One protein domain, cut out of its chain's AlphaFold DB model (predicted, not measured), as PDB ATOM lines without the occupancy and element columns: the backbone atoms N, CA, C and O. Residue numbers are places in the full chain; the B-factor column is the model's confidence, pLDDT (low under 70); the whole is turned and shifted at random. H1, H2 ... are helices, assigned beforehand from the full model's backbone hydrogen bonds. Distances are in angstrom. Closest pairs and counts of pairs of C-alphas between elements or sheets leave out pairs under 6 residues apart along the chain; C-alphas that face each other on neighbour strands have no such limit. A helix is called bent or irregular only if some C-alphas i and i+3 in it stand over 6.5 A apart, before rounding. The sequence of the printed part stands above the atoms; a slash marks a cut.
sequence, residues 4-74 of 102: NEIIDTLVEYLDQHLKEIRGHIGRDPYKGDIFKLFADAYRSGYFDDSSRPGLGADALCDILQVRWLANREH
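AT A GLANCE: This is residues 4 to 74 of the 102 residues of an uncharacterized protein of Deltaproteobacteria bacterium (UniProt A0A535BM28). A helical hairpin, with H1 and H2 side by side, has a third helix, H3, slanting near H1 but away from H2; long loops join the helices. The printed part has 71 residues with three named helices, H1, H2, H3 in chain order, and no named strand: all helix. It is compact, radius of gyration of the C-alphas 12.6 A, spanning 36 by 28 by 17 A.

HOW THE PARTS SIT: H1, residues 4 to 18, touches H2, residues 30 to 43, with its residues 6 to 10 alone; the closest C-alphas, of Ile 6 and Leu 37, are 6.4 A apart. This hairpin runs opposite ways at a shallow tilt of 13 degrees. H3, residues 57 to 69, is close to H1 but not clearly touching, the closest C-alphas, of Val 11 and Trp 68, being 6.8 A apart; they run the same way at a steep tilt of 61 degrees. H2 and H3 are apart. Every O i to N i+4 pair is within hydrogen-bond range in H1 and H2, and 8 of 9 in H3.

IN THESE COORDINATES: H1 begins at C-alpha 4 (164.804, 105.866, 160.811) and is 21.0 A long, H2 20.2 A. H3, 15.6 A, ends at C-alpha 69 (152.878, 106.853, 172.538); it is neither bent nor irregular, but only just: C-alphas 66 and 69 are 6.2 A apart.

THE WHOLE: The two C-alphas farthest apart, of Glu 20 and Ser 50, are 36.5 A apart. The printed part has no cut; both links are long, of 11 and 13 residues. Mean pLDDT of the printed part is 94.2, and no printed residue is under 70.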
ATOM      1  N   ASN A   4     164.819 106.562 159.525       95.25
ATOM      2  CA  ASN A   4     164.804 105.866 160.811       95.25
ATOM      3  C   ASN A   4     165.725 106.535 161.831       95.25
ATOM      4  O   ASN A   4     165.305 106.727 162.964       95.25
ATOM      5  N   GLU A   5     166.923 106.967 161.427       96.81
ATOM      6  CA  GLU A   5     167.827 107.697 162.325       96.81
ATOM      7  C   GLU A   5     167.194 109.001 162.828       96.81
ATOM      8  O   GLU A   5     167.340 109.341 163.999       96.81
ATOM      9  N   ILE A   6     166.461 109.723 161.974       97.06
ATOM     10  CA  ILE A   6     165.766 110.956 162.374       97.06
ATOM     11  C   ILE A   6     164.655 110.644 163.379       97.06
ATOM     12  O   ILE A   6     164.553 111.323 164.400       97.06
ATOM     13  N   ILE A   7     163.852 109.610 163.118       97.06
ATOM     14  CA  ILE A   7     162.772 109.183 164.015       97.06
ATOM     15  C   ILE A   7     163.342 108.732 165.363       97.06
ATOM     16  O   ILE A   7     162.846 109.158 166.404       97.06
ATOM     17  N   ASP A   8     164.382 107.900 165.357       97.69
ATOM     18  CA  ASP A   8     165.007 107.377 166.573       97.69
ATOM     19  C   ASP A   8     165.634 108.514 167.399       97.69
ATOM     20  O   ASP A   8     165.418 108.589 168.608       97.69
ATOM     21  N   THR A   9     166.315 109.464 166.745       97.75
ATOM     22  CA  THR A   9     166.870 110.652 167.419       97.75
ATOM     23  C   THR A   9     165.767 111.527 168.016       97.75
ATOM     24  O   THR A   9     165.883 112.012 169.141       97.75
ATOM     25  N   LEU A  10     164.663 111.725 167.289       97.19
ATOM     26  CA  LEU A  10     163.526 112.489 167.787       97.19
ATOM     27  C   LEU A  10     162.890 111.812 169.008       97.19
ATOM     28  O   LEU A  10     162.629 112.482 170.001       97.19
ATOM     29  N   VAL A  11     162.696 110.491 168.971       97.00
ATOM     30  CA  VAL A  11     162.210 109.706 170.116       97.00
ATOM     31  C   VAL A  11     163.133 109.863 171.322       97.00
ATOM     32  O   VAL A  11     162.652 110.126 172.425       97.00
ATOM     33  N   GLU A  12     164.448 109.791 171.118       97.12
ATOM     34  CA  GLU A  12     165.416 110.013 172.191       97.12
ATOM     35  C   GLU A  12     165.260 111.410 172.808       97.12
ATOM     36  O   GLU A  12     165.266 111.559 174.032       97.12
ATOM     37  N   TYR A  13     165.067 112.445 171.988       97.06
ATOM     38  CA  TYR A  13     164.875 113.809 172.475       97.06
ATOM     39  C   TYR A  13     163.604 113.940 173.322       97.06
ATOM     40  O   TYR A  13     163.615 114.593 174.372       97.06
ATOM     41  N   LEU A  14     162.519 113.292 172.899       96.00
ATOM     42  CA  LEU A  14     161.261 113.268 173.636       96.00
ATOM     43  C   LEU A  14     161.399 112.506 174.963       96.00
ATOM     44  O   LEU A  14     160.930 112.984 175.995       96.00
ATOM     45  N   ASP A  15     162.112 111.380 174.984       95.75
ATOM     46  CA  ASP A  15     162.394 110.642 176.221       95.75
ATOM     47  C   ASP A  15     163.303 111.435 177.177       95.75
ATOM     48  O   ASP A  15     163.084 111.436 178.390       95.75
ATOM     49  N   GLN A  16     164.298 112.159 176.659       95.81
ATOM     50  CA  GLN A  16     165.124 113.075 177.454       95.81
ATOM     51  C   GLN A  16     164.291 114.224 178.046       95.81
ATOM     52  O   GLN A  16     164.565 114.664 179.164       95.81
ATOM     53  N   HIS A  17     163.261 114.698 177.338       95.00
ATOM     54  CA  HIS A  17     162.315 115.676 177.876       95.00
ATOM     55  C   HIS A  17     161.474 115.089 179.017       95.00
ATOM     56  O   HIS A  17     161.332 115.738 180.049       95.00
ATOM     57  N   LEU A  18     160.971 113.856 178.882       93.81
ATOM     58  CA  LEU A  18     160.238 113.181 179.964       93.81
ATOM     59  C   LEU A  18     161.094 112.986 181.224       93.81
ATOM     60  O   LEU A  18     160.563 113.006 182.331       93.81
ATOM     61  N   LYS A  19     162.411 112.832 181.050       93.25
ATOM     62  CA  LYS A  19     163.408 112.756 182.130       93.25
ATOM     63  C   LYS A  19     163.870 114.131 182.638       93.25
ATOM     64  O   LYS A  19     164.797 114.192 183.436       93.25
ATOM     65  N   GLU A  20     163.263 115.216 182.156       91.38
ATOM     66  CA  GLU A  20     163.563 116.609 182.524       91.38
ATOM     67  C   GLU A  20     165.003 117.065 182.202       91.38
ATOM     68  O   GLU A  20     165.491 118.057 182.735       91.38
ATOM     69  N   ILE A  21     165.682 116.389 181.266       92.62
ATOM     70  CA  ILE A  21     167.084 116.665 180.900       92.62
ATOM     71  C   ILE A  21     167.192 117.827 179.895       92.62
ATOM     72  O   ILE A  21     168.146 118.601 179.931       92.62
ATOM     73  N   ARG A  22     166.222 117.959 178.979       88.50
ATOM     74  CA  ARG A  22     166.277 118.901 177.837       88.50
ATOM     75  C   ARG A  22     165.630 120.268 178.067       88.50
ATOM     76  O   ARG A  22     165.834 121.179 177.267       88.50
ATOM     77  N   GLY A  23     164.826 120.419 179.118       90.50
ATOM     78  CA  GLY A  23     163.997 121.609 179.315       90.50
ATOM     79  C   GLY A  23     162.825 121.707 178.324       90.50
ATOM     80  O   GLY A  23     162.361 120.708 177.777       90.50
ATOM     81  N   HIS A  24     162.303 122.917 178.113       93.25
ATOM     82  CA  HIS A  24     161.053 123.148 177.377       93.25
ATOM     83  C   HIS A  24     161.220 123.059 175.848       93.25
ATOM     84  O   HIS A  24     162.056 123.757 175.281       93.25
ATOM     85  N   ILE A  25     160.356 122.293 175.167       94.81
ATOM     86  CA  ILE A  25     160.451 121.999 173.721       94.81
ATOM     87  C   ILE A  25     160.427 123.236 172.813       94.81
ATOM     88  O   ILE A  25     161.140 123.302 171.818       94.81
ATOM     89  N   GLY A  26     159.655 124.258 173.188       92.62
ATOM     90  CA  GLY A  26     159.564 125.521 172.450       92.62
ATOM     91  C   GLY A  26     160.700 126.523 172.707       92.62
ATOM     92  O   GLY A  26     160.609 127.650 172.222       92.62
ATOM     93  N   ARG A  27     161.730 126.173 173.490       93.75
ATOM     94  CA  ARG A  27     162.853 127.064 173.839       93.75
ATOM     95  C   ARG A  27     164.188 126.482 173.383       93.75
ATOM     96  O   ARG A  27     164.340 125.269 173.283       93.75
ATOM     97  N   ASP A  28     165.159 127.352 173.133       93.75
ATOM     98  CA  ASP A  28     166.524 126.932 172.819       93.75
ATOM     99  C   ASP A  28     167.257 126.398 174.064       93.75
ATOM    100  O   ASP A  28     166.983 126.857 175.177       93.75
ATOM    101  N   PRO A  29     168.176 125.425 173.899       93.94
ATOM    102  CA  PRO A  29     168.641 124.854 172.624       93.94
ATOM    103  C   PRO A  29     167.702 123.797 172.014       93.94
ATOM    104  O   PRO A  29     167.855 123.444 170.847       93.94
ATOM    105  N   TYR A  30     166.712 123.309 172.770       96.31
ATOM    106  CA  TYR A  30     165.903 122.158 172.369       96.31
ATOM    107  C   TYR A  30     165.106 122.407 171.076       96.31
ATOM    108  O   TYR A  30     165.167 121.601 170.144       96.31
ATOM    109  N   LYS A  31     164.427 123.556 170.964       96.75
ATOM    110  CA  LYS A  31     163.717 123.944 169.736       96.75
ATOM    111  C   LYS A  31     164.647 123.937 168.520       96.75
ATOM    112  O   LYS A  31     164.286 123.381 167.483       96.75
ATOM    113  N   GLY A  32     165.837 124.523 168.657       97.00
ATOM    114  CA  GLY A  32     166.864 124.531 167.619       97.00
ATOM    115  C   GLY A  32     167.333 123.132 167.212       97.00
ATOM    116  O   GLY A  32     167.523 122.879 166.026       97.00
ATOM    117  N   ASP A  33     167.474 122.199 168.152       97.12
ATOM    118  CA  ASP A  33     167.885 120.825 167.839       97.12
ATOM    119  C   ASP A  33     166.801 120.032 167.102       97.12
ATOM    120  O   ASP A  33     167.119 119.301 166.163       97.12
ATOM    121  N   ILE A  34     165.524 120.208 167.458       97.56
ATOM    122  CA  ILE A  34     164.414 119.622 166.688       97.56
ATOM    123  C   ILE A  34     164.365 120.251 165.291       97.56
ATOM    124  O   ILE A  34     164.186 119.543 164.302       97.56
ATOM    125  N   PHE A  35     164.577 121.567 165.183       97.56
ATOM    126  CA  PHE A  35     164.597 122.246 163.889       97.56
ATOM    127  C   PHE A  35     165.713 121.733 162.969       97.56
ATOM    128  O   PHE A  35     165.500 121.611 161.766       97.56
ATOM    129  N   LYS A  36     166.891 121.393 163.509       97.25
ATOM    130  CA  LYS A  36     167.965 120.758 162.724       97.25
ATOM    131  C   LYS A  36     167.520 119.406 162.158       97.25
ATOM    132  O   LYS A  36     167.707 119.176 160.969       97.25
ATOM    133  N   LEU A  37     166.871 118.562 162.968       97.31
ATOM    134  CA  LEU A  37     166.320 117.281 162.500       97.31
ATOM    135  C   LEU A  37     165.275 117.478 161.397       97.31
ATOM    136  O   LEU A  37     165.310 116.785 160.382       97.31
ATOM    137  N   PHE A  38     164.374 118.448 161.575       97.69
ATOM    138  CA  PHE A  38     163.407 118.839 160.551       97.69
ATOM    139  C   PHE A  38     164.108 119.262 159.251       97.69
ATOM    140  O   PHE A  38     163.779 118.763 158.176       97.69
ATOM    141  N   ALA A  39     165.098 120.152 159.342       96.75
ATOM    142  CA  ALA A  39     165.825 120.673 158.191       96.75
ATOM    143  C   ALA A  39     166.551 119.565 157.414       96.75
ATOM    144  O   ALA A  39     166.534 119.570 156.181       96.75
ATOM    145  N   ASP A  40     167.163 118.614 158.120       96.50
ATOM    146  CA  ASP A  40     167.843 117.472 157.511       96.50
ATOM    147  C   ASP A  40     166.851 116.526 156.825       96.50
ATOM    148  O   ASP A  40     167.093 116.102 155.692       96.50
ATOM    149  N   ALA A  41     165.707 116.248 157.460       96.44
ATOM    150  CA  ALA A  41     164.633 115.457 156.861       96.44
ATOM    151  C   ALA A  41     164.089 116.111 155.584       96.44
ATOM    152  O   ALA A  41     163.937 115.447 154.556       96.44
ATOM    153  N   TYR A  42     163.837 117.419 155.632       95.38
ATOM    154  CA  TYR A  42     163.270 118.165 154.515       95.38
ATOM    155  C   TYR A  42     164.228 118.200 153.325       95.38
ATOM    156  O   TYR A  42     163.856 117.839 152.213       95.38
ATOM    157  N   ARG A  43     165.497 118.559 153.554       94.12
ATOM    158  CA  ARG A  43     166.518 118.608 152.491       94.12
ATOM    159  C   ARG A  43     166.803 117.248 151.861       94.12
ATOM    160  O   ARG A  43     167.267 117.198 150.729       94.12
ATOM    161  N   SER A  44     166.535 116.168 152.588       94.69
ATOM    162  CA  SER A  44     166.700 114.800 152.092       94.69
ATOM    163  C   SER A  44     165.500 114.303 151.271       94.69
ATOM    164  O   SER A  44     165.509 113.152 150.842       94.69
ATOM    165  N   GLY A  45     164.467 115.130 151.062       94.50
ATOM    166  CA  GLY A  45     163.261 114.755 150.314       94.50
ATOM    167  C   GLY A  45     162.339 113.803 151.080       94.50
ATOM    168  O   GLY A  45     161.534 113.089 150.491       94.50
ATOM    169  N   TYR A  46     162.445 113.738 152.414       95.88
ATOM    170  CA  TYR A  46     161.647 112.791 153.208       95.88
ATOM    171  C   TYR A  46     160.196 113.229 153.439       95.88
ATOM    172  O   TYR A  46     159.421 112.497 154.055       95.88
ATOM    173  N   PHE A  47     159.827 114.404 152.937       93.75
ATOM    174  CA  PHE A  47     158.472 114.946 152.973       93.75
ATOM    175  C   PHE A  47     157.681 114.637 151.695       93.75
ATOM    176  O   PHE A  47     156.468 114.815 151.691       93.75
ATOM    177  N   ASP A  48     158.346 114.134 150.651       89.69
ATOM    178  CA  ASP A  48     157.711 113.791 149.382       89.69
ATOM    179  C   ASP A  48     156.781 112.577 149.533       89.69
ATOM    180  O   ASP A  48     157.071 111.631 150.273       89.69
ATOM    181  N   ASP A  49     155.699 112.540 148.749       84.19
ATOM    182  CA  ASP A  49     154.685 111.472 148.787       84.19
ATOM    183  C   ASP A  49     155.242 110.064 148.514       84.19
ATOM    184  O   ASP A  49     154.647 109.056 148.915       84.19
ATOM    185  N   SER A  50     156.381 109.973 147.823       87.00
ATOM    186  CA  SER A  50     157.076 108.720 147.512       87.00
ATOM    187  C   SER A  50     157.919 108.191 148.678       87.00
ATOM    188  O   SER A  50     158.320 107.026 148.672       87.00
ATOM    189  N   SER A  51     158.166 109.017 149.697       88.44
ATOM    190  CA  SER A  51     159.043 108.685 150.807       88.44
ATOM    191  C   SER A  51     158.398 107.688 151.771       88.44
ATOM    192  O   SER A  51     157.225 107.811 152.142       88.44
ATOM    193  N   ARG A  52     159.148 106.660 152.186       90.25
ATOM    194  CA  ARG A  52     158.664 105.617 153.104       90.25
ATOM    195  C   ARG A  52     159.725 105.298 154.171       90.25
ATOM    196  O   ARG A  52     160.741 104.707 153.817       90.25
ATOM    197  N   PRO A  53     159.482 105.613 155.459       88.75
ATOM    198  CA  PRO A  53     158.299 106.292 156.008       88.75
ATOM    199  C   PRO A  53     158.307 107.815 155.764       88.75
ATOM    200  O   PRO A  53     159.283 108.486 156.081       88.75
ATOM    201  N   GLY A  54     157.215 108.392 155.259       92.38
ATOM    202  CA  GLY A  54     157.123 109.850 155.095       92.38
ATOM    203  C   GLY A  54     157.304 110.592 156.426       92.38
ATOM    204  O   GLY A  54     156.826 110.135 157.462       92.38
ATOM    205  N   LEU A  55     157.997 111.732 156.395       95.88
ATOM    206  CA  LEU A  55     158.272 112.572 157.569       95.88
ATOM    207  C   LEU A  55     157.474 113.885 157.576       95.88
ATOM    208  O   LEU A  55     157.779 114.790 158.351       95.88
ATOM    209  N   GLY A  56     156.427 113.990 156.751       95.06
ATOM    210  CA  GLY A  56     155.413 115.040 156.892       95.06
ATOM    211  C   GLY A  56     154.706 114.959 158.249       95.06
ATOM    212  O   GLY A  56     154.664 113.892 158.860       95.06
ATOM    213  N   ALA A  57     154.148 116.075 158.728       92.88
ATOM    214  CA  ALA A  57     153.613 116.169 160.095       92.88
ATOM    215  C   ALA A  57     152.601 115.061 160.453       92.88
ATOM    216  O   ALA A  57     152.662 114.504 161.548       92.88
ATOM    217  N   ASP A  58     151.702 114.712 159.529       92.38
ATOM    218  CA  ASP A  58     150.676 113.691 159.767       92.38
ATOM    219  C   ASP A  58     151.279 112.276 159.783       92.38
ATOM    220  O   ASP A  58     151.041 111.513 160.715       92.38
ATOM    221  N   ALA A  59     152.157 111.959 158.826       94.50
ATOM    222  CA  ALA A  59     152.862 110.677 158.796       94.50
ATOM    223  C   ALA A  59     153.774 110.493 160.023       94.50
ATOM    224  O   ALA A  59     153.832 109.412 160.612       94.50
ATOM    225  N   LEU A  60     154.447 111.561 160.462       95.69
ATOM    226  CA  LEU A  60     155.252 111.557 161.679       95.69
ATOM    227  C   LEU A  60     154.392 111.321 162.928       95.69
ATOM    228  O   LEU A  60     154.816 110.590 163.822       95.69
ATOM    229  N   CYS A  61     153.187 111.901 162.985       95.19
ATOM    230  CA  CYS A  61     152.231 111.652 164.063       95.19
ATOM    231  C   CYS A  61     151.892 110.161 164.164       95.19
ATOM    232  O   CYS A  61     152.049 109.582 165.239       95.19
ATOM    233  N   ASP A  62     151.519 109.522 163.054       95.25
ATOM    234  CA  ASP A  62     151.186 108.091 163.024       95.25
ATOM    235  C   ASP A  62     152.360 107.222 163.501       95.25
ATOM    236  O   ASP A  62     152.199 106.308 164.316       95.25
ATOM    237  N   ILE A  63     153.579 107.549 163.059       96.25
ATOM    238  CA  ILE A  63     154.802 106.854 163.480       96.25
ATOM    239  C   ILE A  63     155.023 107.005 164.988       96.25
ATOM    240  O   ILE A  63     155.295 106.013 165.671       96.25
ATOM    241  N   LEU A  64     154.920 108.221 165.528       96.19
ATOM    242  CA  LEU A  64     155.147 108.483 166.951       96.19
ATOM    243  C   LEU A  64     154.036 107.900 167.829       96.19
ATOM    244  O   LEU A  64     154.326 107.445 168.937       96.19
ATOM    245  N   GLN A  65     152.796 107.827 167.340       94.62
ATOM    246  CA  GLN A  65     151.713 107.135 168.039       94.62
ATOM    247  C   GLN A  65     152.054 105.658 168.267       94.62
ATOM    248  O   GLN A  65     151.902 105.145 169.376       94.62
ATOM    249  N   VAL A  66     152.584 104.985 167.242       94.62
ATOM    250  CA  VAL A  66     152.948 103.563 167.319       94.62
ATOM    251  C   VAL A  66     154.252 103.343 168.086       94.62
ATOM    252  O   VAL A  66     154.323 102.456 168.934       94.62
ATOM    253  N   ARG A  67     155.301 104.120 167.797       94.25
ATOM    254  CA  ARG A  67     156.651 103.856 168.327       94.25
ATOM    255  C   ARG A  67     156.898 104.450 169.710       94.25
ATOM    256  O   ARG A  67     157.748 103.936 170.428       94.25
ATOM    257  N   TRP A  68     156.189 105.513 170.083       94.88
ATOM    258  CA  TRP A  68     156.479 106.265 171.306       94.88
ATOM    259  C   TRP A  68     155.274 106.398 172.239       94.88
ATOM    260  O   TRP A  68     155.413 106.190 173.445       94.88
ATOM    261  N   LEU A  69     154.082 106.696 171.715       93.50
ATOM    262  CA  LEU A  69     152.878 106.853 172.538       93.50
ATOM    263  C   LEU A  69     152.268 105.515 172.983       93.50
ATOM    264  O   LEU A  69     151.563 105.470 173.986       93.50
ATOM    265  N   ALA A  70     152.566 104.415 172.286       92.31
ATOM    266  CA  ALA A  70     152.136 103.076 172.688       92.31
ATOM    267  C   ALA A  70     152.635 102.678 174.095       92.31
ATOM    268  O   ALA A  70     152.020 101.831 174.748       92.31
ATOM    269  N   ASN A  71     153.709 103.308 174.589       89.56
ATOM    270  CA  ASN A  71     154.105 103.200 175.987       89.56
ATOM    271  C   ASN A  71     153.162 104.032 176.878       89.56
ATOM    272  O   ASN A  71     153.151 105.261 176.821       89.56
ATOM    273  N   ARG A  72     152.404 103.343 177.740       87.75
ATOM    274  CA  ARG A  72     151.422 103.936 178.667       87.75
ATOM    275  C   ARG A  72     152.054 104.704 179.831       87.75
ATOM    276  O   ARG A  72     151.366 105.457 180.520       87.75
ATOM    277  N   GLU A  73     153.350 104.539 180.070       91.56
ATOM    278  CA  GLU A  73     154.062 105.315 181.079       91.56
ATOM    279  C   GLU A  73     154.070 106.803 180.711       91.56
ATOM    280  O   GLU A  73     154.518 107.196 179.632       91.56
ATOM    281  N   HIS A  74     153.588 107.645 181.630       90.19
ATOM    282  CA  HIS A  74     153.446 109.086 181.419       90.19
ATOM    283  C   HIS A  74     152.604 109.455 180.182       90.19
ATOM    284  O   HIS A  74     152.861 110.489 179.568       90.19
TER     285      HIS A  74